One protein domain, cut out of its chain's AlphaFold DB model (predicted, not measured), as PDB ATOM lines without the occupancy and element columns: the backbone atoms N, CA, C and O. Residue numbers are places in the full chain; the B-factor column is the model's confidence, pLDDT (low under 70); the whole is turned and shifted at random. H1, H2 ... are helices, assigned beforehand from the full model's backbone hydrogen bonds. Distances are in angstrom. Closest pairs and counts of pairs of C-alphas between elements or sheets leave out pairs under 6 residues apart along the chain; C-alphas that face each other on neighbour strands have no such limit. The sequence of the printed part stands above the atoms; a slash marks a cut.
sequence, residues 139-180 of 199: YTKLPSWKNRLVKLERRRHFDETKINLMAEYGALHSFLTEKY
ATOM      1  N   TYR A 139     -53.566 -14.726  20.247       92.38
ATOM      2  CA  TYR A 139     -52.106 -14.734  20.223       92.38
ATOM      3  C   TYR A 139     -51.504 -15.814  19.324       92.38
ATOM      4  O   TYR A 139     -50.323 -15.722  18.998       92.38
ATOM      5  N   THR A 140     -52.268 -16.821  18.881       94.00
ATOM      6  CA  THR A 140     -51.723 -17.871  18.004       94.00
ATOM      7  C   THR A 140     -51.265 -17.335  16.647       94.00
ATOM      8  O   THR A 140     -50.470 -17.977  15.961       94.00
ATOM      9  N   LYS A 141     -51.745 -16.146  16.265       91.06
ATOM     10  CA  LYS A 141     -51.358 -15.439  15.039       91.06
ATOM     11  C   LYS A 141     -50.053 -14.644  15.188       91.06
ATOM     12  O   LYS A 141     -49.472 -14.256  14.178       91.06
ATOM     13  N   LEU A 142     -49.586 -14.397  16.415       96.06
ATOM     14  CA  LEU A 142     -48.408 -13.565  16.679       96.06
ATOM     15  C   LEU A 142     -47.098 -14.317  16.365       96.06
ATOM     16  O   LEU A 142     -47.008 -15.526  16.602       96.06
ATOM     17  N   PRO A 143     -46.031 -13.627  15.912       96.19
ATOM     18  CA  PRO A 143     -44.716 -14.244  15.698       96.19
ATOM     19  C   PRO A 143     -44.132 -14.904  16.957       96.19
ATOM     20  O   PRO A 143     -43.494 -15.952  16.877       96.19
ATOM     21  N   SER A 144     -44.404 -14.338  18.137       95.81
ATOM     22  CA  SER A 144     -43.979 -14.895  19.427       95.81
ATOM     23  C   SER A 144     -44.526 -16.305  19.666       95.81
ATOM     24  O   SER A 144     -43.811 -17.166  20.183       95.81
ATOM     25  N   TRP A 145     -45.759 -16.576  19.231       95.19
ATOM     26  CA  TRP A 145     -46.362 -17.900  19.317       95.19
ATOM     27  C   TRP A 145     -45.674 -18.904  18.391       95.19
ATOM     28  O   TRP A 145     -45.370 -20.014  18.824       95.19
ATOM     29  N   LYS A 146     -45.335 -18.505  17.158       92.44
ATOM     30  CA  LYS A 146     -44.544 -19.349  16.242       92.44
ATOM     31  C   LYS A 146     -43.189 -19.708  16.855       92.44
ATOM     32  O   LYS A 146     -42.817 -20.877  16.879       92.44
ATOM     33  N   ASN A 147     -42.501 -18.729  17.444       93.62
ATOM     34  CA  ASN A 147     -41.229 -18.954  18.134       93.62
ATOM     35  C   ASN A 147     -41.384 -19.912  19.324       93.62
ATOM     36  O   ASN A 147     -40.530 -20.773  19.541       93.62
ATOM     37  N   ARG A 148     -42.477 -19.794  20.089       92.81
ATOM     38  CA  ARG A 148     -42.803 -20.732  21.171       92.81
ATOM     39  C   ARG A 148     -43.025 -22.146  20.637       92.81
ATOM     40  O   ARG A 148     -42.469 -23.073  21.216       92.81
ATOM     41  N   LEU A 149     -43.797 -22.314  19.562       92.81
ATOM     42  CA  LEU A 149     -44.048 -23.624  18.957       92.81
ATOM     43  C   LEU A 149     -42.746 -24.286  18.496       92.81
ATOM     44  O   LEU A 149     -42.513 -25.431  18.851       92.81
ATOM     45  N   VAL A 150     -41.850 -23.556  17.822       92.25
ATOM     46  CA  VAL A 150     -40.532 -24.089  17.419       92.25
ATOM     47  C   VAL A 150     -39.710 -24.537  18.630       92.25
ATOM     48  O   VAL A 150     -39.065 -25.583  18.597       92.25
ATOM     49  N   LYS A 151     -39.729 -23.764  19.724       92.38
ATOM     50  CA  LYS A 151     -39.042 -24.140  20.969       92.38
ATOM     51  C   LYS A 151     -39.667 -25.376  21.626       92.38
ATOM     52  O   LYS A 151     -38.925 -26.178  22.187       92.38
ATOM     53  N   LEU A 152     -40.992 -25.521  21.561       91.38
ATOM     54  CA  LEU A 152     -41.726 -26.668  22.098       91.38
ATOM     55  C   LEU A 152     -41.488 -27.932  21.261       91.38
ATOM     56  O   LEU A 152     -41.240 -28.985  21.837       91.38
ATOM     57  N   GLU A 153     -41.499 -27.822  19.928       89.38
ATOM     58  CA  GLU A 153     -41.336 -28.954  19.005       89.38
ATOM     59  C   GLU A 153     -40.018 -29.692  19.256       89.38
ATOM     60  O   GLU A 153     -39.978 -30.916  19.264       89.38
ATOM     61  N   ARG A 154     -38.956 -28.951  19.605       87.06
ATOM     62  CA  ARG A 154     -37.649 -29.515  19.986       87.06
ATOM     63  C   ARG A 154     -37.683 -30.457  21.186       87.06
ATOM     64  O   ARG A 154     -36.702 -31.150  21.394       87.06
ATOM     65  N   ARG A 155     -38.721 -30.410  22.022       85.75
ATOM     66  CA  ARG A 155     -38.878 -31.257  23.219       85.75
ATOM     67  C   ARG A 155     -40.154 -32.090  23.181       85.75
ATOM     68  O   ARG A 155     -40.478 -32.772  24.152       85.75
ATOM     69  N   ARG A 156     -40.926 -31.988  22.102       88.56
ATOM     70  CA  ARG A 156     -42.230 -32.629  21.994       88.56
ATOM     71  C   ARG A 156     -42.035 -34.143  21.971       88.56
ATOM     72  O   ARG A 156     -41.131 -34.634  21.308       88.56
ATOM     73  N   HIS A 157     -42.865 -34.865  22.722       90.88
ATOM     74  CA  HIS A 157     -42.803 -36.325  22.870       90.88
ATOM     75  C   HIS A 157     -41.510 -36.878  23.487       90.88
ATOM     76  O   HIS A 157     -41.306 -38.086  23.458       90.88
ATOM     77  N   PHE A 158     -40.636 -36.054  24.078       87.69
ATOM     78  CA  PHE A 158     -39.384 -36.560  24.656       87.69
ATOM     79  C   PHE A 158     -39.627 -37.523  25.821       87.69
ATOM     80  O   PHE A 158     -38.993 -38.574  25.879       87.69
ATOM     81  N   ASP A 159     -40.561 -37.195  26.714       87.62
ATOM     82  CA  ASP A 159     -40.884 -38.044  27.866       87.62
ATOM     83  C   ASP A 159     -41.561 -39.345  27.430       87.62
ATOM     84  O   ASP A 159     -41.179 -40.420  27.878       87.62
ATOM     85  N   GLU A 160     -42.503 -39.261  26.493       91.44
ATOM     86  CA  GLU A 160     -43.174 -40.425  25.906       91.44
ATOM     87  C   GLU A 160     -42.184 -41.336  25.170       91.44
ATOM     88  O   GLU A 160     -42.140 -42.534  25.422       91.44
ATOM     89  N   THR A 161     -41.297 -40.761  24.350       87.94
ATOM     90  CA  THR A 161     -40.209 -41.503  23.698       87.94
ATOM     91  C   THR A 161     -39.317 -42.171  24.739       87.94
ATOM     92  O   THR A 161     -38.969 -43.333  24.593       87.94
ATOM     93  N   LYS A 162     -38.968 -41.473  25.824       88.94
ATOM     94  CA  LYS A 162     -38.154 -42.039  26.904       88.94
ATOM     95  C   LYS A 162     -38.847 -43.224  27.579       88.94
ATOM     96  O   LYS A 162     -38.184 -44.228  27.814       88.94
ATOM     97  N   ILE A 163     -40.139 -43.103  27.882       91.62
ATOM     98  CA  ILE A 163     -40.944 -44.179  28.473       91.62
ATOM     99  C   ILE A 163     -40.990 -45.377  27.524       91.62
ATOM    100  O   ILE A 163     -40.688 -46.484  27.955       91.62
ATOM    101  N   ASN A 164     -41.273 -45.151  26.240       92.19
ATOM    102  CA  ASN A 164     -41.347 -46.216  25.239       92.19
ATOM    103  C   ASN A 164     -40.000 -46.928  25.073       92.19
ATOM    104  O   ASN A 164     -39.946 -48.149  25.130       92.19
ATOM    105  N   LEU A 165     -38.897 -46.178  24.970       89.69
ATOM    106  CA  LEU A 165     -37.556 -46.761  24.874       89.69
ATOM    107  C   LEU A 165     -37.190 -47.564  26.132       89.69
ATOM    108  O   LEU A 165     -36.664 -48.667  26.025       89.69
ATOM    109  N   MET A 166     -37.508 -47.047  27.324       89.25
ATOM    110  CA  MET A 166     -37.297 -47.778  28.579       89.25
ATOM    111  C   MET A 166     -38.155 -49.043  28.674       89.25
ATOM    112  O   MET A 166     -37.677 -50.042  29.200       89.25
ATOM    113  N   ALA A 167     -39.395 -49.006  28.187       92.75
ATOM    114  CA  ALA A 167     -40.296 -50.152  28.196       92.75
ATOM    115  C   ALA A 167     -39.858 -51.240  27.203       92.75
ATOM    116  O   ALA A 167     -39.881 -52.416  27.548       92.75
ATOM    117  N   GLU A 168     -39.436 -50.855  25.997       91.31
ATOM    118  CA  GLU A 168     -39.027 -51.785  24.937       91.31
ATOM    119  C   GLU A 168     -37.637 -52.385  25.182       91.31
ATOM    120  O   GLU A 168     -37.465 -53.599  25.096       91.31
ATOM    121  N   TYR A 169     -36.644 -51.552  25.508       88.19
ATOM    122  CA  TYR A 169     -35.234 -51.965  25.583       88.19
ATOM    123  C   TYR A 169     -34.711 -52.079  27.022       88.19
ATOM    124  O   TYR A 169     -33.528 -52.341  27.237       88.19
ATOM    125  N   GLY A 170     -35.556 -51.829  28.024       87.50
ATOM    126  CA  GLY A 170     -35.188 -51.861  29.444       87.50
ATOM    127  C   GLY A 170     -34.377 -50.651  29.923       87.50
ATOM    128  O   GLY A 170     -34.099 -50.526  31.115       87.50
ATOM    129  N   ALA A 171     -33.991 -49.742  29.024       86.25
ATOM    130  CA  ALA A 171     -33.299 -48.500  29.343       86.25
ATOM    131  C   ALA A 171     -33.381 -47.509  28.167       86.25
ATOM    132  O   ALA A 171     -34.018 -47.783  27.159       86.25
ATOM    133  N   LEU A 172     -32.801 -46.308  28.301       85.44
ATOM    134  CA  LEU A 172     -32.924 -45.234  27.301       85.44
ATOM    135  C   LEU A 172     -32.071 -45.508  26.047       85.44
ATOM    136  O   LEU A 172     -31.027 -44.890  25.841       85.44
ATOM    137  N   HIS A 173     -32.439 -46.545  25.304       86.31
ATOM    138  CA  HIS A 173     -31.719 -47.145  24.183       86.31
ATOM    139  C   HIS A 173     -32.729 -47.299  23.058       86.31
ATOM    140  O   HIS A 173     -33.887 -47.588  23.326       86.31
ATOM    141  N   SER A 174     -32.309 -47.109  21.815       85.19
ATOM    142  CA  SER A 174     -33.129 -47.446  20.647       85.19
ATOM    143  C   SER A 174     -32.546 -48.650  19.920       85.19
ATOM    144  O   SER A 174     -31.397 -49.017  20.172       85.19
ATOM    145  N   PHE A 175     -33.273 -49.179  18.934       86.38
ATOM    146  CA  PHE A 175     -32.780 -50.215  18.017       86.38
ATOM    147  C   PHE A 175     -31.409 -49.887  17.394       86.38
ATOM    148  O   PHE A 175     -30.614 -50.772  17.093       86.38
ATOM    149  N   LEU A 176     -31.079 -48.599  17.221       85.31
ATOM    150  CA  LEU A 176     -29.778 -48.182  16.688       85.31
ATOM    151  C   LEU A 176     -28.622 -48.561  17.610       85.31
ATOM    152  O   LEU A 176     -27.511 -48.748  17.135       85.31
ATOM    153  N   THR A 177     -28.884 -48.688  18.907       87.44
ATOM    154  CA  THR A 177     -27.874 -49.046  19.907       87.44
ATOM    155  C   THR A 177     -27.417 -50.497  19.758       87.44
ATOM    156  O   THR A 177     -26.289 -50.820  20.123       87.44
ATOM    157  N   GLU A 178     -28.261 -51.369  19.202       83.94
ATOM    158  CA  GLU A 178     -27.904 -52.760  18.904       83.94
ATOM    159  C   GLU A 178     -26.884 -52.833  17.765       83.94
ATOM    160  O   GLU A 178     -25.910 -53.579  17.839       83.94
ATOM    161  N   LYS A 179     -27.086 -52.014  16.725       89.88
ATOM    162  CA  LYS A 179     -26.183 -51.921  15.572       89.88
ATOM    163  C   LYS A 179     -24.932 -51.085  15.865       89.88
ATOM    164  O   LYS A 179     -23.867 -51.385  15.335       89.88
ATOM    165  N   TYR A 180     -25.073 -50.048  16.688       90.06
ATOM    166  CA  TYR A 180     -24.046 -49.056  17.011       90.06
ATOM    167  C   TYR A 180     -23.971 -48.855  18.536       90.06
ATOM    168  O   TYR A 180     -24.645 -47.972  19.085       90.06
TER     169      TYR A 180
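This is residues 139 to 180 of the 199 residues of the protein "Ribosomal_S5_C domain-containing protein" of Solenopsis invicta (UniProt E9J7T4). Two helices, H1 and then H2, follow each other end to end along one long axis, stepped sideways where a few residues join them, and a single short turn of helix, H3, is set off to one side at the far end. No two of these helices touch, and the long axis is made by H1 and H2 in succession. The printed part has 42 residues with three named helices in the order H1, H2, H3 and no named strand; the class is all helix, with 27 of the 42 residues in the helices. The whole is extended, with a radius of gyration of the C-alphas of 15.5 A, and the C-alphas span 44 by 19 by 9 A, the outline of a rod.

Residues 139 to 142 come before the first named helix. H1, residues 143 to 153, touches no helix. H2, residues 158 to 169, follows after a tight link of 4 residues, and the two helices are apart, with no C-alpha of the one within 8 A of the other. H3, residues 176 to 179, follows H2 after a short link of 6 residues, and these two are apart by the same measure. H1 and H3 are also apart. Residues 141 to 147, of which 143 to 147 belong to H1, stand free, and so do residues 150 to 160, of which 150 to 153 belong to H1 and 158 to 160 to H2. In H1 and H2 every O i to N i+4 pair is within hydrogen-bond range; H3 is too short for such a pair, and its one O i to N i+3 pair is within range.

H1 runs from Pro 143, with its C-alpha at (-44.716, -14.244, 15.698), to Glu 153, 15.5 A from first to last C-alpha. H2, the longest helix with 12 residues, runs from Phe 158 to Tyr 169 over 16.0 A, beginning with C-alpha 158 at (-39.384, -36.560, 24.656). In both helices y falls from the first C-alpha to the last. H3 has 4 residues, Leu 176 to Lys 179, and ends with C-alpha 179 at (-26.183, -51.921, 15.572).

The two C-alphas farthest apart are those of Tyr 139 and Lys 179, at 45.6 A, and the first and last printed C-alphas, of Tyr 139 and Tyr 180, are 44.4 A apart. The printed part has no cut, and neither link is long. The mean pLDDT of the printed part is 90.1, and no printed residue is under 70.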